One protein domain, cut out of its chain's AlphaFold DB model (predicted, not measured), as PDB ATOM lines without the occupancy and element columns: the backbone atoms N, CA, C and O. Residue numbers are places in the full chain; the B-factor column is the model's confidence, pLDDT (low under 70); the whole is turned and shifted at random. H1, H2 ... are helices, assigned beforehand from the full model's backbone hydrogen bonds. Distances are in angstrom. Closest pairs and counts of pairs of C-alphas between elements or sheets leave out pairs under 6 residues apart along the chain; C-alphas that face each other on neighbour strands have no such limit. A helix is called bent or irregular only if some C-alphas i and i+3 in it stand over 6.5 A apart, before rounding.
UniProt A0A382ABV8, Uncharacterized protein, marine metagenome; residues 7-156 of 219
ATOM      1  N   LEU A   7     120.056 104.814 180.658       95.00
ATOM      2  CA  LEU A   7     118.745 105.193 181.176       95.00
ATOM      3  C   LEU A   7     118.034 104.046 181.901       95.00
ATOM      4  O   LEU A   7     117.357 104.300 182.897       95.00
ATOM      5  N   ASN A   8     118.216 102.796 181.465       92.38
ATOM      6  CA  ASN A   8     117.544 101.641 182.073       92.38
ATOM      7  C   ASN A   8     118.052 101.397 183.500       92.38
ATOM      8  O   ASN A   8     117.275 101.442 184.455       92.38
ATOM      9  N   LYS A   9     119.375 101.277 183.677       93.19
ATOM     10  CA  LYS A   9     119.985 101.173 185.013       93.19
ATOM     11  C   LYS A   9     119.821 102.439 185.841       93.19
ATOM     12  O   LYS A   9     119.724 102.364 187.064       93.19
ATOM     13  N   ALA A  10     119.743 103.608 185.207       95.88
ATOM     14  CA  ALA A  10     119.416 104.834 185.917       95.88
ATOM     15  C   ALA A  10     117.991 104.805 186.492       95.88
ATOM     16  O   ALA A  10     117.807 105.166 187.653       95.88
ATOM     17  N   LEU A  11     117.000 104.339 185.727       96.00
ATOM     18  CA  LEU A  11     115.618 104.197 186.185       96.00
ATOM     19  C   LEU A  11     115.500 103.187 187.333       96.00
ATOM     20  O   LEU A  11     114.875 103.506 188.347       96.00
ATOM     21  N   GLU A  12     116.134 102.018 187.207       94.81
ATOM     22  CA  GLU A  12     116.206 101.010 188.277       94.81
ATOM     23  C   GLU A  12     116.809 101.606 189.554       94.81
ATOM     24  O   GLU A  12     116.189 101.577 190.618       94.81
ATOM     25  N   ALA A  13     117.963 102.267 189.442       95.31
ATOM     26  CA  ALA A  13     118.634 102.860 190.591       95.31
ATOM     27  C   ALA A  13     117.860 104.040 191.211       95.31
ATOM     28  O   ALA A  13     118.014 104.327 192.399       95.31
ATOM     29  N   VAL A  14     117.027 104.754 190.443       96.81
ATOM     30  CA  VAL A  14     116.089 105.744 191.001       96.81
ATOM     31  C   VAL A  14     114.937 105.040 191.726       96.81
ATOM     32  O   VAL A  14     114.539 105.485 192.803       96.81
ATOM     33  N   ALA A  15     114.424 103.928 191.194       96.19
ATOM     34  CA  ALA A  15     113.351 103.143 191.807       96.19
ATOM     35  C   ALA A  15     113.749 102.499 193.146       96.19
ATOM     36  O   ALA A  15     112.888 102.284 194.004       96.19
ATOM     37  N   GLU A  16     115.034 102.239 193.369       95.62
ATOM     38  CA  GLU A  16     115.562 101.711 194.635       95.62
ATOM     39  C   GLU A  16     115.615 102.752 195.766       95.62
ATOM     40  O   GLU A  16     115.712 102.397 196.941       95.62
ATOM     41  N   GLN A  17     115.490 104.044 195.450       93.81
ATOM     42  CA  GLN A  17     115.550 105.113 196.449       93.81
ATOM     43  C   GLN A  17     114.267 105.196 197.301       93.81
ATOM     44  O   GLN A  17     113.268 104.505 197.091       93.81
ATOM     45  N   THR A  18     114.264 106.081 198.298       90.31
ATOM     46  CA  THR A  18     113.130 106.272 199.223       90.31
ATOM     47  C   THR A  18     112.343 107.564 198.984       90.31
ATOM     48  O   THR A  18     111.361 107.831 199.675       90.31
ATOM     49  N   ASN A  19     112.741 108.371 197.999       88.62
ATOM     50  CA  ASN A  19     112.145 109.678 197.721       88.62
ATOM     51  C   ASN A  19     110.908 109.601 196.795       88.62
ATOM     52  O   ASN A  19     110.443 108.534 196.388       88.62
ATOM     53  N   ALA A  20     110.323 110.760 196.474       87.62
ATOM     54  CA  ALA A  20     109.143 110.842 195.607       87.62
ATOM     55  C   ALA A  20     109.409 110.362 194.167       87.62
ATOM     56  O   ALA A  20     108.519 109.760 193.558       87.62
ATOM     57  N   ALA A  21     110.621 110.578 193.646       92.00
ATOM     58  CA  ALA A  21     111.015 110.095 192.327       92.00
ATOM     59  C   ALA A  21     111.004 108.561 192.281       92.00
ATOM     60  O   ALA A  21     110.474 107.998 191.328       92.00
ATOM     61  N   ALA A  22     111.439 107.887 193.352       94.69
ATOM     62  CA  ALA A  22     111.437 106.428 193.436       94.69
ATOM     63  C   ALA A  22     110.047 105.806 193.257       94.69
ATOM     64  O   ALA A  22     109.886 104.828 192.534       94.69
ATOM     65  N   ARG A  23     109.010 106.396 193.868       94.75
ATOM     66  CA  ARG A  23     107.623 105.927 193.688       94.75
ATOM     67  C   ARG A  23     107.160 106.045 192.238       94.75
ATOM     68  O   ARG A  23     106.465 105.164 191.746       94.75
ATOM     69  N   THR A  24     107.554 107.120 191.565       95.75
ATOM     70  CA  THR A  24     107.212 107.346 190.156       95.75
ATOM     71  C   THR A  24     107.994 106.394 189.249       95.75
ATOM     72  O   THR A  24     107.415 105.816 188.340       95.75
ATOM     73  N   ALA A  25     109.277 106.161 189.538       96.31
ATOM     74  CA  ALA A  25     110.115 105.205 188.820       96.31
ATOM     75  C   ALA A  25     109.568 103.773 188.918       96.31
ATOM     76  O   ALA A  25     109.458 103.094 187.903       96.31
ATOM     77  N   ARG A  26     109.134 103.345 190.112       95.88
ATOM     78  CA  ARG A  26     108.456 102.052 190.303       95.88
ATOM     79  C   ARG A  26     107.190 101.948 189.466       95.88
ATOM     80  O   ARG A  26     107.017 100.947 188.792       95.88
ATOM     81  N   ALA A  27     106.368 102.998 189.428       94.19
ATOM     82  CA  ALA A  27     105.187 103.004 188.571       94.19
ATOM     83  C   ALA A  27     105.552 102.853 187.084       94.19
ATOM     84  O   ALA A  27     104.849 102.150 186.368       94.19
ATOM     85  N   VAL A  28     106.649 103.460 186.615       94.88
ATOM     86  CA  VAL A  28     107.121 103.262 185.234       94.88
ATOM     87  C   VAL A  28     107.568 101.821 184.999       94.88
ATOM     88  O   VAL A  28     107.190 101.233 183.992       94.88
ATOM     89  N   LEU A  29     108.327 101.227 185.920       93.12
ATOM     90  CA  LEU A  29     108.773  99.832 185.810       93.12
ATOM     91  C   LEU A  29     107.596  98.843 185.855       93.12
ATOM     92  O   LEU A  29     107.537  97.925 185.047       93.12
ATOM     93  N   GLU A  30     106.626  99.056 186.746       91.31
ATOM     94  CA  GLU A  30     105.428  98.216 186.896       91.31
ATOM     95  C   GLU A  30     104.505  98.274 185.672       91.31
ATOM     96  O   GLU A  30     103.890  97.271 185.316       91.31
ATOM     97  N   ASN A  31     104.406  99.441 185.030       88.88
ATOM     98  CA  ASN A  31     103.596  99.643 183.826       88.88
ATOM     99  C   ASN A  31     104.393  99.460 182.529       88.88
ATOM    100  O   ASN A  31     103.841  99.641 181.442       88.88
ATOM    101  N   SER A  32     105.682  99.118 182.621       83.75
ATOM    102  CA  SER A  32     106.484  98.853 181.434       83.75
ATOM    103  C   SER A  32     105.923  97.613 180.738       83.75
ATOM    104  O   SER A  32     105.699  96.586 181.385       83.75
ATOM    105  N   PRO A  33     105.651  97.696 179.427       73.31
ATOM    106  CA  PRO A  33     105.046  96.600 178.697       73.31
ATOM    107  C   PRO A  33     105.957  95.371 178.779       73.31
ATOM    108  O   PRO A  33     107.178  95.512 178.647       73.31
ATOM    109  N   PRO A  34     105.387  94.168 178.976       65.62
ATOM    110  CA  PRO A  34     106.174  92.955 178.964       65.62
ATOM    111  C   PRO A  34     106.854  92.825 177.608       65.62
ATOM    112  O   PRO A  34     106.265  93.067 176.549       65.62
ATOM    113  N   ASP A  35     108.113  92.436 177.667       64.25
ATOM    114  CA  ASP A  35     108.929  92.219 176.499       64.25
ATOM    115  C   ASP A  35     108.319  91.116 175.617       64.25
ATOM    116  O   ASP A  35     108.306  89.932 175.956       64.25
ATOM    117  N   SER A  36     107.781  91.520 174.467       54.09
ATOM    118  CA  SER A  36     107.147  90.603 173.520       54.09
ATOM    119  C   SER A  36     108.150  89.898 172.596       54.09
ATOM    120  O   SER A  36     107.744  89.011 171.845       54.09
ATOM    121  N   MET A  37     109.448  90.255 172.627       57.44
ATOM    122  CA  MET A  37     110.456  89.771 171.665       57.44
ATOM    123  C   MET A  37     111.883  89.553 172.221       57.44
ATOM    124  O   MET A  37     112.805  89.371 171.423       57.44
ATOM    125  N   GLY A  38     112.111  89.561 173.533       55.91
ATOM    126  CA  GLY A  38     113.465  89.511 174.108       55.91
ATOM    127  C   GLY A  38     114.216  90.858 174.072       55.91
ATOM    128  O   GLY A  38     115.445  90.863 174.116       55.91
ATOM    129  N   ARG A  39     113.519  91.985 173.878       60.09
ATOM    130  CA  ARG A  39     114.062  93.346 173.839       60.09
ATOM    131  C   ARG A  39     113.464  94.206 174.948       60.09
ATOM    132  O   ARG A  39     112.246  94.348 175.042       60.09
ATOM    133  N   GLU A  40     114.328  94.876 175.702       63.72
ATOM    134  CA  GLU A  40     113.892  95.915 176.633       63.72
ATOM    135  C   GLU A  40     113.125  97.012 175.869       63.72
ATOM    136  O   GLU A  40     113.596  97.480 174.820       63.72
ATOM    137  N   PRO A  41     111.923  97.401 176.334       68.62
ATOM    138  CA  PRO A  41     111.168  98.468 175.700       68.62
ATOM    139  C   PRO A  41     111.960  99.775 175.766       68.62
ATOM    140  O   PRO A  41     112.644 100.064 176.746       68.62
ATOM    141  N   ALA A  42     111.851 100.593 174.717       83.25
ATOM    142  CA  ALA A  42     112.474 101.909 174.719       83.25
ATOM    143  C   ALA A  42     111.935 102.724 175.903       83.25
ATOM    144  O   ALA A  42     110.723 102.891 176.033       83.25
ATOM    145  N   ILE A  43     112.820 103.270 176.735       88.06
ATOM    146  CA  ILE A  43     112.417 103.953 177.971       88.06
ATOM    147  C   ILE A  43     111.426 105.104 177.725       88.06
ATOM    148  O   ILE A  43     110.485 105.286 178.494       88.06
ATOM    149  N   ALA A  44     111.561 105.824 176.607       89.88
ATOM    150  CA  ALA A  44     110.609 106.857 176.199       89.88
ATOM    151  C   ALA A  44     109.175 106.309 176.076       89.88
ATOM    152  O   ALA A  44     108.222 106.949 176.518       89.88
ATOM    153  N   PHE A  45     109.020 105.099 175.531       89.56
ATOM    154  CA  PHE A  45     107.728 104.429 175.419       89.56
ATOM    155  C   PHE A  45     107.157 104.087 176.799       89.56
ATOM    156  O   PHE A  45     105.997 104.389 177.062       89.56
ATOM    157  N   CYS A  46     107.982 103.562 177.713       91.94
ATOM    158  CA  CYS A  46     107.551 103.259 179.081       91.94
ATOM    159  C   CYS A  46     107.005 104.497 179.804       91.94
ATOM    160  O   CYS A  46     105.974 104.417 180.472       91.94
ATOM    161  N   PHE A  47     107.652 105.656 179.650       94.44
ATOM    162  CA  PHE A  47     107.180 106.912 180.241       94.44
ATOM    163  C   PHE A  47     105.829 107.351 179.664       94.44
ATOM    164  O   PHE A  47     104.938 107.750 180.418       94.44
ATOM    165  N   VAL A  48     105.666 107.268 178.342       92.12
ATOM    166  CA  VAL A  48     104.430 107.666 177.653       92.12
ATOM    167  C   VAL A  48     103.259 106.761 178.035       92.12
ATOM    168  O   VAL A  48     102.212 107.269 178.440       92.12
ATOM    169  N   GLU A  49     103.446 105.444 177.984       92.44
ATOM    170  CA  GLU A  49     102.413 104.469 178.358       92.44
ATOM    171  C   GLU A  49     102.013 104.621 179.828       92.44
ATOM    172  O   GLU A  49     100.829 104.714 180.159       92.44
ATOM    173  N   THR A  50     102.999 104.765 180.720       94.44
ATOM    174  CA  THR A  50     102.737 104.990 182.148       94.44
ATOM    175  C   THR A  50     101.906 106.250 182.365       94.44
ATOM    176  O   THR A  50     100.983 106.250 183.180       94.44
ATOM    177  N   ARG A  51     102.170 107.330 181.616       94.75
ATOM    178  CA  ARG A  51     101.371 108.561 181.690       94.75
ATOM    179  C   ARG A  51      99.906 108.276 181.387       94.75
ATOM    180  O   ARG A  51      99.031 108.687 182.153       94.75
ATOM    181  N   ASP A  52      99.640 107.599 180.279       93.94
ATOM    182  CA  ASP A  52      98.281 107.342 179.811       93.94
ATOM    183  C   ASP A  52      97.526 106.395 180.761       93.94
ATOM    184  O   ASP A  52      96.354 106.647 181.074       93.94
ATOM    185  N   ILE A  53      98.210 105.399 181.332       94.06
ATOM    186  CA  ILE A  53      97.667 104.523 182.381       94.06
ATOM    187  C   ILE A  53      97.313 105.327 183.638       94.06
ATOM    188  O   ILE A  53      96.164 105.298 184.088       94.06
ATOM    189  N   LEU A  54      98.254 106.106 184.185       94.19
ATOM    190  CA  LEU A  54      98.020 106.907 185.392       94.19
ATOM    191  C   LEU A  54      96.876 107.912 185.195       94.19
ATOM    192  O   LEU A  54      96.048 108.107 186.090       94.19
ATOM    193  N   GLN A  55      96.790 108.526 184.014       94.00
ATOM    194  CA  GLN A  55      95.724 109.468 183.683       94.00
ATOM    195  C   GLN A  55      94.357 108.782 183.575       94.00
ATOM    196  O   GLN A  55      93.347 109.370 183.972       94.00
ATOM    197  N   THR A  56      94.316 107.554 183.061       94.44
ATOM    198  CA  THR A  56      93.091 106.748 182.975       94.44
ATOM    199  C   THR A  56      92.597 106.375 184.369       94.44
ATOM    200  O   THR A  56      91.481 106.750 184.732       94.44
ATOM    201  N   ILE A  57      93.467 105.799 185.206       93.62
ATOM    202  CA  ILE A  57      93.137 105.424 186.591       93.62
ATOM    203  C   ILE A  57      92.645 106.644 187.382       93.62
ATOM    204  O   ILE A  57      91.645 106.576 188.103       93.62
ATOM    205  N   ARG A  58      93.312 107.798 187.237       93.81
ATOM    206  CA  ARG A  58      92.909 109.044 187.907       93.81
ATOM    207  C   ARG A  58      91.510 109.500 187.491       93.81
ATOM    208  O   ARG A  58      90.735 109.938 188.345       93.81
ATOM    209  N   LYS A  59      91.183 109.431 186.196       93.38
ATOM    210  CA  LYS A  59      89.858 109.804 185.678       93.38
ATOM    211  C   LYS A  59      88.770 108.863 186.185       93.38
ATOM    212  O   LYS A  59      87.736 109.350 186.631       93.38
ATOM    213  N   GLU A  60      89.017 107.558 186.157       94.38
ATOM    214  CA  GLU A  60      88.076 106.539 186.638       94.38
ATOM    215  C   GLU A  60      87.809 106.681 188.137       94.38
ATOM    216  O   GLU A  60      86.657 106.719 188.558       94.38
ATOM    217  N   THR A  61      88.860 106.884 188.936       92.94
ATOM    218  CA  THR A  61      88.737 107.099 190.388       92.94
ATOM    219  C   THR A  61      87.859 108.317 190.688       92.94
ATOM    220  O   THR A  61      86.935 108.251 191.495       92.94
ATOM    221  N   LYS A  62      88.083 109.428 189.970       92.38
ATOM    222  CA  LYS A  62      87.262 110.637 190.105       92.38
ATOM    223  C   LYS A  62      85.815 110.412 189.650       92.38
ATOM    224  O   LYS A  62      84.905 110.962 190.262       92.38
ATOM    225  N   ALA A  63      85.597 109.633 188.589       93.75
ATOM    226  CA  ALA A  63      84.259 109.298 188.101       93.75
ATOM    227  C   ALA A  63      83.467 108.451 189.113       93.75
ATOM    228  O   ALA A  63      82.257 108.630 189.234       93.75
ATOM    229  N   ASN A  64      84.156 107.608 189.885       93.38
ATOM    230  CA  ASN A  64      83.569 106.802 190.959       93.38
ATOM    231  C   ASN A  64      83.291 107.599 192.248       93.38
ATOM    232  O   ASN A  64      82.699 107.068 193.181       93.38
ATOM    233  N   GLY A  65      83.681 108.879 192.304       93.12
ATOM    234  CA  GLY A  65      83.535 109.726 193.491       93.12
ATOM    235  C   GLY A  65      84.640 109.539 194.535       93.12
ATOM    236  O   GLY A  65      84.573 110.148 195.602       93.12
ATOM    237  N   ASP A  66      85.667 108.749 194.221       93.50
ATOM    238  CA  ASP A  66      86.782 108.463 195.114       93.50
ATOM    239  C   ASP A  66      87.908 109.501 194.984       93.50
ATOM    240  O   ASP A  66      88.097 110.167 193.957       93.50
ATOM    241  N   THR A  67      88.706 109.631 196.045       90.56
ATOM    242  CA  THR A  67      89.906 110.478 196.030       90.56
ATOM    243  C   THR A  67      91.089 109.695 195.473       90.56
ATOM    244  O   THR A  67      91.476 108.669 196.023       90.56
ATOM    245  N   TYR A  68      91.707 110.206 194.407       90.50
ATOM    246  CA  TYR A  68      92.905 109.600 193.832       90.50
ATOM    247  C   TYR A  68      94.121 109.748 194.761       90.50
ATOM    248  O   TYR A  68      94.552 110.865 195.050       90.50
ATOM    249  N   THR A  69      94.691 108.620 195.188       89.75
ATOM    250  CA  THR A  69      95.859 108.536 196.089       89.75
ATOM    251  C   THR A  69      97.120 107.982 195.414       89.75
ATOM    252  O   THR A  69      98.156 107.850 196.066       89.75
ATOM    253  N   GLY A  70      97.045 107.658 194.118       90.19
ATOM    254  CA  GLY A  70      98.154 107.098 193.346       90.19
ATOM    255  C   GLY A  70      99.203 108.125 192.903       90.19
ATOM    256  O   GLY A  70      99.176 109.302 193.279       90.19
ATOM    257  N   VAL A  71     100.146 107.667 192.073       93.38
ATOM    258  CA  VAL A  71     101.184 108.519 191.475       93.38
ATOM    259  C   VAL A  71     100.549 109.486 190.482       93.38
ATOM    260  O   VAL A  71      99.974 109.095 189.473       93.38
ATOM    261  N   LYS A  72     100.679 110.784 190.750       92.44
ATOM    262  CA  LYS A  72     100.231 111.826 189.825       92.44
ATOM    263  C   LYS A  72     100.998 111.726 188.494       92.44
ATOM    264  O   LYS A  72     102.227 111.664 188.550       92.44
ATOM    265  N   PRO A  73     100.327 111.758 187.324       93.00
ATOM    266  CA  PRO A  73     101.002 111.783 186.022       93.00
ATOM    267  C   PRO A  73     102.070 112.878 185.916       93.00
ATOM    268  O   PRO A  73     103.123 112.661 185.330       93.00
ATOM    269  N   GLU A  74     101.822 114.030 186.537       93.75
ATOM    270  CA  GLU A  74     102.715 115.188 186.580       93.75
ATOM    271  C   GLU A  74     104.090 114.863 187.189       93.75
ATOM    272  O   GLU A  74     105.095 115.463 186.814       93.75
ATOM    273  N   SER A  75     104.173 113.866 188.079       94.50
ATOM    274  CA  SER A  75     105.440 113.432 188.681       94.50
ATOM    275  C   SER A  75     106.427 112.851 187.661       94.50
ATOM    276  O   SER A  75     107.624 112.801 187.946       94.50
ATOM    277  N   LEU A  76     105.957 112.428 186.479       95.19
ATOM    278  CA  LEU A  76     106.813 111.913 185.407       95.19
ATOM    279  C   LEU A  76     107.770 112.981 184.861       95.19
ATOM    280  O   LEU A  76     108.882 112.639 184.471       95.19
ATOM    281  N   LEU A  77     107.384 114.262 184.897       94.88
ATOM    282  CA  LEU A  77     108.243 115.368 184.460       94.88
ATOM    283  C   LEU A  77     109.512 115.456 185.321       94.88
ATOM    284  O   LEU A  77     110.626 115.479 184.801       94.88
ATOM    285  N   ASN A  78     109.353 115.399 186.645       93.62
ATOM    286  CA  ASN A  78     110.483 115.384 187.580       93.62
ATOM    287  C   ASN A  78     111.301 114.092 187.471       93.62
ATOM    288  O   ASN A  78     112.514 114.098 187.688       93.62
ATOM    289  N   LEU A  79     110.648 112.975 187.136       96.50
ATOM    290  CA  LEU A  79     111.335 111.704 186.949       96.50
ATOM    291  C   LEU A  79     112.300 111.748 185.757       96.50
ATOM    292  O   LEU A  79     113.401 111.223 185.890       96.50
ATOM    293  N   CYS A  80     111.946 112.395 184.637       96.25
ATOM    294  CA  CYS A  80     112.859 112.555 183.496       96.25
ATOM    295  C   CYS A  80     114.188 113.194 183.924       96.25
ATOM    296  O   CYS A  80     115.258 112.677 183.607       96.25
ATOM    297  N   GLN A  81     114.120 114.275 184.707       95.38
ATOM    298  CA  GLN A  81     115.304 114.951 185.233       95.38
ATOM    299  C   GLN A  81     116.114 114.041 186.172       95.38
ATOM    300  O   GLN A  81     117.337 113.978 186.054       95.38
ATOM    301  N   ALA A  82     115.451 113.315 187.079       96.00
ATOM    302  CA  ALA A  82     116.117 112.420 188.028       96.00
ATOM    303  C   ALA A  82     116.820 111.235 187.338       96.00
ATOM    304  O   ALA A  82     117.947 110.889 187.695       96.00
ATOM    305  N   VAL A  83     116.176 110.633 186.332       97.12
ATOM    306  CA  VAL A  83     116.758 109.543 185.536       97.12
ATOM    307  C   VAL A  83     117.949 110.054 184.732       97.12
ATOM    308  O   VAL A  83     119.000 109.420 184.764       97.12
ATOM    309  N   MET A  84     117.834 111.222 184.093       97.19
ATOM    310  CA  MET A  84     118.944 111.800 183.334       97.19
ATOM    311  C   MET A  84     120.160 112.099 184.223       97.19
ATOM    312  O   MET A  84     121.276 111.699 183.896       97.19
ATOM    313  N   GLN A  85     119.953 112.700 185.401       96.06
ATOM    314  CA  GLN A  85     121.046 112.949 186.351       96.06
ATOM    315  C   GLN A  85     121.737 111.655 186.769       96.06
ATOM    316  O   GLN A  85     122.966 111.579 186.809       96.06
ATOM    317  N   LYS A  86     120.956 110.613 187.079       96.88
ATOM    318  CA  LYS A  86     121.513 109.318 187.463       96.88
ATOM    319  C   LYS A  86     122.275 108.667 186.304       96.88
ATOM    320  O   LYS A  86     123.341 108.103 186.546       96.88
ATOM    321  N   ALA A  87     121.789 108.801 185.071       97.00
ATOM    322  CA  ALA A  87     122.489 108.349 183.873       97.00
ATOM    323  C   ALA A  87     123.842 109.062 183.701       97.00
ATOM    324  O   ALA A  87     124.846 108.390 183.480       97.00
ATOM    325  N   CYS A  88     123.916 110.382 183.912       97.44
ATOM    326  CA  CYS A  88     125.184 111.122 183.881       97.44
ATOM    327  C   CYS A  88     126.182 110.625 184.935       97.44
ATOM    328  O   CYS A  88     127.356 110.412 184.625       97.44
ATOM    329  N   TRP A  89     125.723 110.382 186.167       96.50
ATOM    330  CA  TRP A  89     126.578 109.825 187.218       96.50
ATOM    331  C   TRP A  89     127.060 108.407 186.894       96.50
ATOM    332  O   TRP A  89     128.218 108.088 187.162       96.50
ATOM    333  N   ASN A  90     126.206 107.572 186.296       95.19
ATOM    334  CA  ASN A  90     126.579 106.235 185.835       95.19
ATOM    335  C   ASN A  90     127.619 106.307 184.703       95.19
ATOM    336  O   ASN A  90     128.646 105.637 184.782       95.19
ATOM    337  N   ALA A  91     127.413 107.178 183.711       95.12
ATOM    338  CA  ALA A  91     128.363 107.413 182.625       95.12
ATOM    339  C   ALA A  91     129.724 107.889 183.150       95.12
ATOM    340  O   ALA A  91     130.766 107.377 182.740       95.12
ATOM    341  N   ARG A  92     129.740 108.810 184.123       94.56
ATOM    342  CA  ARG A  92     130.976 109.234 184.792       94.56
ATOM    343  C   ARG A  92     131.646 108.082 185.540       94.56
ATOM    344  O   ARG A  92     132.864 107.943 185.453       94.56
ATOM    345  N   LYS A  93     130.879 107.283 186.291       91.56
ATOM    346  CA  LYS A  93     131.407 106.127 187.032       91.56
ATOM    347  C   LYS A  93     132.107 105.158 186.079       91.56
ATOM    348  O   LYS A  93     133.242 104.780 186.346       91.56
ATOM    349  N   GLN A  94     131.464 104.852 184.954       90.06
ATOM    350  CA  GLN A  94     131.999 103.987 183.908       90.06
ATOM    351  C   GLN A  94     133.252 104.572 183.239       90.06
ATOM    352  O   GLN A  94     134.238 103.875 183.030       90.06
ATOM    353  N   LEU A  95     133.252 105.875 182.951       90.19
ATOM    354  CA  LEU A  95     134.411 106.563 182.383       90.19
ATOM    355  C   LEU A  95     135.630 106.503 183.322       90.19
ATOM    356  O   LEU A  95     136.752 106.283 182.872       90.19
ATOM    357  N   ILE A  96     135.423 106.705 184.626       87.88
ATOM    358  CA  ILE A  96     136.503 106.660 185.620       87.88
ATOM    359  C   ILE A  96     136.997 105.230 185.825       87.88
ATOM    360  O   ILE A  96     138.208 105.024 185.846       87.88
ATOM    361  N   SER A  97     136.097 104.250 185.957       84.69
ATOM    362  CA  SER A  97     136.486 102.851 186.178       84.69
ATOM    363  C   SER A  97     137.327 102.309 185.026       84.69
ATOM    364  O   SER A  97     138.349 101.679 185.276       84.69
ATOM    365  N   GLN A  98     136.960 102.625 183.781       82.75
ATOM    366  CA  GLN A  98     137.722 102.220 182.602       82.75
ATOM    367  C   GLN A  98     139.097 102.885 182.538       82.75
ATOM    368  O   GLN A  98     140.083 102.195 182.321       82.75
ATOM    369  N   ARG A  99     139.204 104.193 182.812       82.00
ATOM    370  CA  ARG A  99     140.515 104.872 182.868       82.00
ATOM    371  C   ARG A  99     141.422 104.291 183.954       82.00
ATOM    372  O   ARG A  99     142.605 104.068 183.731       82.00
ATOM    373  N   VAL A 100     140.859 104.013 185.130       77.25
ATOM    374  CA  VAL A 100     141.590 103.385 186.238       77.25
ATOM    375  C   VAL A 100     142.009 101.957 185.881       77.25
ATOM    376  O   VAL A 100     143.107 101.553 186.264       77.25
ATOM    377  N   ALA A 101     141.170 101.199 185.169       70.56
ATOM    378  CA  ALA A 101     141.504  99.869 184.669       70.56
ATOM    379  C   ALA A 101     142.631  99.936 183.627       70.56
ATOM    380  O   ALA A 101     143.640  99.268 183.809       70.56
ATOM    381  N   GLU A 102     142.556 100.829 182.635       69.69
ATOM    382  CA  GLU A 102     143.629 101.054 181.651       69.69
ATOM    383  C   GLU A 102     144.988 101.353 182.320       69.69
ATOM    384  O   GLU A 102     146.028 100.840 181.891       69.69
ATOM    385  N   ASP A 103     144.984 102.120 183.416       65.44
ATOM    386  CA  ASP A 103     146.188 102.452 184.183       65.44
ATOM    387  C   ASP A 103     146.682 101.297 185.093       65.44
ATOM    388  O   ASP A 103     147.895 101.134 185.291       65.44
ATOM    389  N   ASN A 104     145.776 100.477 185.651       57.88
ATOM    390  CA  ASN A 104     146.082  99.442 186.658       57.88
ATOM    391  C   ASN A 104     146.110  97.992 186.146       57.88
ATOM    392  O   ASN A 104     146.707  97.134 186.810       57.88
ATOM    393  N   ASP A 105     145.575  97.708 184.957       50.97
ATOM    394  CA  ASP A 105     145.558  96.384 184.307       50.97
ATOM    395  C   ASP A 105     146.966  95.824 184.065       50.97
ATOM    396  O   ASP A 105     147.166  94.635 183.819       50.97
ATOM    397  N   ARG A 106     147.991  96.658 184.246       50.84
ATOM    398  CA  ARG A 106     149.391  96.243 184.258       50.84
ATOM    399  C   ARG A 106     149.828  95.433 185.484       50.84
ATOM    400  O   ARG A 106     150.944  94.913 185.439       50.84
ATOM    401  N   LYS A 107     149.051  95.356 186.577       49.44
ATOM    402  CA  LYS A 107     149.576  94.847 187.865       49.44
ATOM    403  C   LYS A 107     148.895  93.604 188.449       49.44
ATOM    404  O   LYS A 107     149.633  92.752 188.932       49.44
ATOM    405  N   ASN A 108     147.566  93.452 188.393       57.97
ATOM    406  CA  ASN A 108     146.875  92.416 189.194       57.97
ATOM    407  C   ASN A 108     145.870  91.511 188.445       57.97
ATOM    408  O   ASN A 108     145.374  90.562 189.048       57.97
ATOM    409  N   GLY A 109     145.572  91.757 187.162       55.59
ATOM    410  CA  GLY A 109     144.676  90.899 186.363       55.59
ATOM    411  C   GLY A 109     143.198  90.896 186.788       55.59
ATOM    412  O   GLY A 109     142.463  89.999 186.384       55.59
ATOM    413  N   VAL A 110     142.773  91.866 187.607       59.66
ATOM    414  CA  VAL A 110     141.369  92.098 187.984       59.66
ATOM    415  C   VAL A 110     140.856  93.293 187.187       59.66
ATOM    416  O   VAL A 110     141.325  94.408 187.398       59.66
ATOM    417  N   ASP A 111     139.896  93.046 186.298       64.44
ATOM    418  CA  ASP A 111     139.262  94.063 185.458       64.44
ATOM    419  C   ASP A 111     138.043  94.670 186.181       64.44
ATOM    420  O   ASP A 111     136.929  94.143 186.134       64.44
ATOM    421  N   TYR A 112     138.258  95.791 186.874       65.94
ATOM    422  CA  TYR A 112     137.210  96.533 187.596       65.94
ATOM    423  C   TYR A 112     136.193  97.223 186.669       65.94
ATOM    424  O   TYR A 112     135.144  97.698 187.124       65.94
ATOM    425  N   SER A 113     136.481  97.302 185.366       72.50
ATOM    426  CA  SER A 113     135.566  97.912 184.406       72.50
ATOM    427  C   SER A 113     134.366  97.010 184.104       72.50
ATOM    428  O   SER A 113     133.279  97.523 183.835       72.50
ATOM    429  N   GLN A 114     134.511  95.685 184.236       76.12
ATOM    430  CA  GLN A 114     133.416  94.732 184.016       76.12
ATOM    431  C   GLN A 114     132.312  94.874 185.063       76.12
ATOM    432  O   GLN A 114     131.155  95.054 184.695       76.12
ATOM    433  N   GLU A 115     132.665  94.899 186.351       80.06
ATOM    434  CA  GLU A 115     131.697  95.090 187.444       80.06
ATOM    435  C   GLU A 115     130.940  96.418 187.283       80.06
ATOM    436  O   GLU A 115     129.713  96.466 187.354       80.06
ATOM    437  N   THR A 116     131.656  97.496 186.944       80.69
ATOM    438  CA  THR A 116     131.019  98.800 186.707       80.69
ATOM    439  C   THR A 116     130.104  98.779 185.476       80.69
ATOM    440  O   THR A 116     129.056  99.428 185.466       80.69
ATOM    441  N   SER A 117     130.453  98.013 184.441       82.50
ATOM    442  CA  SER A 117     129.618  97.864 183.244       82.50
ATOM    443  C   SER A 117     128.301  97.154 183.554       82.50
ATOM    444  O   SER A 117     127.261  97.551 183.036       82.50
ATOM    445  N   GLU A 118     128.322  96.135 184.416       84.56
ATOM    446  CA  GLU A 118     127.114  95.424 184.857       84.56
ATOM    447  C   GLU A 118     126.187  96.335 185.672       84.56
ATOM    448  O   GLU A 118     124.975  96.368 185.447       84.56
ATOM    449  N   GLU A 119     126.759  97.135 186.574       83.62
ATOM    450  CA  GLU A 119     126.007  98.097 187.381       83.62
ATOM    451  C   GLU A 119     125.413  99.242 186.548       83.62
ATOM    452  O   GLU A 119     124.307  99.715 186.821       83.62
ATOM    453  N   THR A 120     126.155  99.730 185.551       85.75
ATOM    454  CA  THR A 120     125.747 100.877 184.725       85.75
ATOM    455  C   THR A 120     124.942 100.478 183.492       85.75
ATOM    456  O   THR A 120     124.256 101.329 182.925       85.75
ATOM    457  N   GLY A 121     124.972  99.198 183.112       84.00
ATOM    458  CA  GLY A 121     124.234  98.633 181.982       84.00
ATOM    459  C   GLY A 121     124.865  98.913 180.620       84.00
ATOM    460  O   GLY A 121     124.233  98.648 179.598       84.00
ATOM    461  N   VAL A 122     126.088  99.454 180.589       86.44
ATOM    462  CA  VAL A 122     126.770  99.868 179.360       86.44
ATOM    463  C   VAL A 122     128.180  99.277 179.304       86.44
ATOM    464  O   VAL A 122     129.043  99.580 180.124       86.44
ATOM    465  N   TYR A 123     128.418  98.468 178.278       86.12
ATOM    466  CA  TYR A 123     129.676  97.827 177.918       86.12
ATOM    467  C   TYR A 123     130.207  98.397 176.591       86.12
ATOM    468  O   TYR A 123     129.904  97.896 175.500       86.12
ATOM    469  N   VAL A 124     130.978  99.482 176.676       86.06
ATOM    470  CA  VAL A 124     131.601 100.171 175.531       86.06
ATOM    471  C   VAL A 124     132.957 100.747 175.910       86.06
ATOM    472  O   VAL A 124     133.211 100.978 177.085       86.06
ATOM    473  N   GLU A 125     133.793 101.039 174.917       85.19
ATOM    474  CA  GLU A 125     135.054 101.765 175.111       85.19
ATOM    475  C   GLU A 125     134.813 103.233 175.520       85.19
ATOM    476  O   GLU A 125     133.839 103.846 175.068       85.19
ATOM    477  N   VAL A 126     135.736 103.813 176.302       86.44
ATOM    478  CA  VAL A 126     135.655 105.169 176.891       86.44
ATOM    479  C   VAL A 126     135.229 106.236 175.879       86.44
ATOM    480  O   VAL A 126     134.380 107.075 176.185       86.44
ATOM    481  N   GLN A 127     135.780 106.202 174.662       88.50
ATOM    482  CA  GLN A 127     135.489 107.156 173.586       88.50
ATOM    483  C   GLN A 127     134.026 107.175 173.131       88.50
ATOM    484  O   GLN A 127     133.589 108.178 172.581       88.50
ATOM    485  N   ASN A 128     133.269 106.097 173.361       91.44
ATOM    486  CA  ASN A 128     131.873 105.983 172.938       91.44
ATOM    487  C   ASN A 128     130.882 106.408 174.037       91.44
ATOM    488  O   ASN A 128     129.695 106.574 173.757       91.44
ATOM    489  N   ILE A 129     131.341 106.581 175.284       92.12
ATOM    490  CA  ILE A 129     130.492 107.016 176.406       92.12
ATOM    491  C   ILE A 129     129.831 108.383 176.129       92.12
ATOM    492  O   ILE A 129     128.621 108.482 176.351       92.12
ATOM    493  N   PRO A 130     130.550 109.414 175.622       94.50
ATOM    494  CA  PRO A 130     129.949 110.707 175.289       94.50
ATOM    495  C   PRO A 130     128.796 110.601 174.285       94.50
ATOM    496  O   PRO A 130     127.743 111.197 174.494       94.50
ATOM    497  N   ASP A 131     128.958 109.802 173.229       94.38
ATOM    498  CA  ASP A 131     127.923 109.649 172.202       94.38
ATOM    499  C   ASP A 131     126.647 109.025 172.784       94.38
ATOM    500  O   ASP A 131     125.544 109.497 172.513       94.38
ATOM    501  N   ILE A 132     126.788 108.011 173.642       94.62
ATOM    502  CA  ILE A 132     125.644 107.342 174.278       94.62
ATOM    503  C   ILE A 132     124.911 108.288 175.224       94.62
ATOM    504  O   ILE A 132     123.691 108.400 175.141       94.62
ATOM    505  N   ILE A 133     125.626 109.004 176.098       95.75
ATOM    506  CA  ILE A 133     124.966 109.888 177.069       95.75
ATOM    507  C   ILE A 133     124.311 111.105 176.393       95.75
ATOM    508  O   ILE A 133     123.292 111.606 176.872       95.75
ATOM    509  N   ILE A 134     124.839 111.558 175.249       96.12
ATOM    510  CA  ILE A 134     124.207 112.590 174.417       96.12
ATOM    511  C   ILE A 134     122.905 112.066 173.793       96.12
ATOM    512  O   ILE A 134     121.899 112.780 173.807       96.12
ATOM    513  N   GLU A 135     122.885 110.838 173.270       95.06
ATOM    514  CA  GLU A 135     121.654 110.221 172.751       95.06
ATOM    515  C   GLU A 135     120.622 109.949 173.859       95.06
ATOM    516  O   GLU A 135     119.425 110.193 173.675       95.06
ATOM    517  N   ASP A 136     121.072 109.530 175.041       95.75
ATOM    518  CA  ASP A 136     120.222 109.381 176.223       95.75
ATOM    519  C   ASP A 136     119.580 110.720 176.613       95.75
ATOM    520  O   ASP A 136     118.371 110.796 176.859       95.75
ATOM    521  N   TYR A 137     120.358 111.803 176.580       97.06
ATOM    522  CA  TYR A 137     119.853 113.144 176.852       97.06
ATOM    523  C   TYR A 137     118.837 113.612 175.809       97.06
ATOM    524  O   TYR A 137     117.766 114.104 176.173       97.06
ATOM    525  N   ARG A 138     119.098 113.386 174.515       95.81
ATOM    526  CA  ARG A 138     118.124 113.663 173.441       95.81
ATOM    527  C   ARG A 138     116.823 112.893 173.648       95.81
ATOM    528  O   ARG A 138     115.738 113.461 173.490       95.81
ATOM    529  N   THR A 139     116.927 111.625 174.036       94.88
ATOM    530  CA  THR A 139     115.776 110.765 174.330       94.88
ATOM    531  C   THR A 139     114.966 111.320 175.500       94.88
ATOM    532  O   THR A 139     113.742 111.445 175.401       94.88
ATOM    533  N   MET A 140     115.627 111.713 176.590       96.06
ATOM    534  CA  MET A 140     114.964 112.259 177.776       96.06
ATOM    535  C   MET A 140     114.348 113.640 177.542       96.06
ATOM    536  O   MET A 140     113.204 113.844 177.944       96.06
ATOM    537  N   ILE A 141     115.021 114.559 176.839       95.69
ATOM    538  CA  ILE A 141     114.436 115.864 176.479       95.69
ATOM    539  C   ILE A 141     113.202 115.670 175.601       95.69
ATOM    540  O   ILE A 141     112.170 116.291 175.839       95.69
ATOM    541  N   THR A 142     113.281 114.793 174.596       95.12
ATOM    542  CA  THR A 142     112.147 114.534 173.694       95.12
ATOM    543  C   THR A 142     110.966 113.941 174.462       95.12
ATOM    544  O   THR A 142     109.825 114.366 174.278       95.12
ATOM    545  N   THR A 143     111.243 113.005 175.373       95.50
ATOM    546  CA  THR A 143     110.232 112.417 176.262       95.50
ATOM    547  C   THR A 143     109.601 113.489 177.150       95.50
ATOM    548  O   THR A 143     108.377 113.574 177.235       95.50
ATOM    549  N   TYR A 144     110.415 114.350 177.762       95.69
ATOM    550  CA  TYR A 144     109.949 115.451 178.600       95.69
ATOM    551  C   TYR A 144     109.077 116.446 177.826       95.69
ATOM    552  O   TYR A 144     107.993 116.805 178.287       95.69
ATOM    553  N   GLY A 145     109.507 116.854 176.628       94.56
ATOM    554  CA  GLY A 145     108.747 117.755 175.761       94.56
ATOM    555  C   GLY A 145     107.386 117.170 175.383       94.56
ATOM    556  O   GLY A 145     106.365 117.847 175.506       94.56
ATOM    557  N   TYR A 146     107.347 115.882 175.027       94.38
ATOM    558  CA  TYR A 146     106.094 115.181 174.747       94.38
ATOM    559  C   TYR A 146     105.175 115.126 175.976       94.38
ATOM    560  O   TYR A 146     103.984 115.428 175.880       94.38
ATOM    561  N   LEU A 147     105.707 114.769 177.149       94.75
ATOM    562  CA  LEU A 147     104.930 114.741 178.392       94.75
ATOM    563  C   LEU A 147     104.371 116.124 178.738       94.75
ATOM    564  O   LEU A 147     103.205 116.226 179.117       94.75
ATOM    565  N   THR A 148     105.168 117.177 178.553       94.12
ATOM    566  CA  THR A 148     104.775 118.568 178.808       94.12
ATOM    567  C   THR A 148     103.640 119.002 177.886       94.12
ATOM    568  O   THR A 148     102.627 119.508 178.367       94.12
ATOM    569  N   GLU A 149     103.722 118.711 176.583       92.94
ATOM    570  CA  GLU A 149     102.630 118.971 175.629       92.94
ATOM    571  C   GLU A 149     101.332 118.272 176.064       92.94
ATOM    572  O   GLU A 149     100.242 118.849 176.082       92.94
ATOM    573  N   LYS A 150     101.448 117.014 176.492       91.69
ATOM    574  CA  LYS A 150     100.323 116.223 176.989       91.69
ATOM    575  C   LYS A 150      99.787 116.675 178.351       91.69
ATOM    576  O   LYS A 150      98.723 116.191 178.767       91.69
ATOM    577  N   MET A 151     100.497 117.573 179.026       90.56
ATOM    578  CA  MET A 151     100.152 118.185 180.305       90.56
ATOM    579  C   MET A 151     100.019 119.709 180.191       90.56
ATOM    580  O   MET A 151     100.220 120.414 181.172       90.56
ATOM    581  N   ALA A 152      99.578 120.217 179.033       87.56
ATOM    582  CA  ALA A 152      99.354 121.646 178.775       87.56
ATOM    583  C   ALA A 152      98.335 122.347 179.708       87.56
ATOM    584  O   ALA A 152      98.062 123.529 179.546       87.56
ATOM    585  N   TYR A 153      97.745 121.629 180.670       88.88
ATOM    586  CA  TYR A 153      96.947 122.198 181.759       88.88
ATOM    587  C   TYR A 153      97.801 122.704 182.937       88.88
ATOM    588  O   TYR A 153      97.242 123.158 183.934       88.88
ATOM    589  N   LEU A 154      99.126 122.550 182.873       90.56
ATOM    590  CA  LEU A 154     100.070 123.077 183.851       90.56
ATOM    591  C   LEU A 154     100.586 124.442 183.385       90.56
ATOM    592  O   LEU A 154     101.124 124.555 182.289       90.56
ATOM    593  N   ASP A 155     100.459 125.454 184.242       83.81
ATOM    594  CA  ASP A 155     100.798 126.842 183.891       83.81
ATOM    595  C   ASP A 155     102.270 127.214 184.172       83.81
ATOM    596  O   ASP A 155     102.755 128.214 183.656       83.81
ATOM    597  N   ASN A 156     102.990 126.415 184.973       83.88
ATOM    598  CA  ASN A 156     104.366 126.682 185.420       83.88
ATOM    599  C   ASN A 156     105.229 125.415 185.321       83.88
ATOM    600  O   ASN A 156     105.577 124.809 186.334       83.88
TER     601      ASN A 156
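What this domain is: This is residues 7 to 156 of the 219 residues of an uncharacterized protein of marine metagenome (UniProt A0A382ABV8). A long rod is built round two long helices side by side, H4 and H6, which run opposite ways; H3 overlaps them with its first part and carries the rod on past their ends. The short helices H1 and H2 pack steeply across H4, H5 folds back along the far part of H4, and residues 34 to 39 stick out as a loop. The printed part has 150 residues with six named helices, H1 to H6 in order, and no named strand, and its class is all helix. It is loose, with a radius of gyration of the C-alphas of 18.3 A, and spans 68 by 32 by 25 A.

How they stand to each other: H1, residues 7 to 15, and H2, residues 20 to 30, touch at a steep tilt of 59 degrees, with the C-alphas of Ala 15 and Ala 22 closest at 4.1 A. H3, residues 43 to 63, touches H2 with residues 46 to 50 alone, about perpendicular at 81 degrees; the closest C-alphas, of Val 28 and Thr 50, are 5.6 A apart. H4, residues 75 to 104, touches H1 with residues 82 to 90 alone, at a steep tilt of 66 degrees, with the C-alphas of Ala 10 and Ala 87 closest at 5.1 A. H4 touches H2 with residues 75 to 82 alone, about perpendicular at 87 degrees; the closest C-alphas, of Ala 21 and Leu 79, are 5.6 A apart. H5, residues 112 to 120, forms a helical hairpin with H4, at a shallow tilt of 9 degrees; the C-alphas of Gln 98 and Ser 113 are closest at 5.1 A. H1 and H5 only just touch, only at their ends, with 3 pairs of C-alphas within 8 A, the closest being Lys 9 and Thr 120 at 5.8 A. H6, residues 126 to 149, touches H4 at a shallow tilt of 1 degrees, opposite ways, with the C-alphas of Leu 95 and Val 126 closest at 5.8 A. H6 touches H3 with residues 139 to 147 alone, at a shallow tilt of 25 degrees, the same way; the C-alphas of Ala 44 and Thr 143 are closest at 5.6 A. H5 is apart from H2, H3 and H6. In H1, H2, H3 and H5 every O i to N i+4 pair is within hydrogen-bond range, in H4 25 of 26 and in H6 18 of 20.

Where its parts are: H1 begins at C-alpha 7, (118.745, 105.193, 181.176). H3 is 30.4 A long, and H4, the longest, runs 43.0 A from C-alpha 75 at (105.440, 113.432, 188.681). H6, 35.8 A long, ends at C-alpha 149, (102.630, 118.971, 175.629); it is irregular, but only just: C-alphas 127 and 130 are 6.8 A apart.

The domain as a whole: The two C-alphas farthest apart, of Gly 65 and Lys 107, are separated by 67.9 A. The printed part has no cut. The links H2 to H3 and H3 to H4 are long. The pLDDT is under 70 in 19 residues, 34 to 41 and 102 to 112.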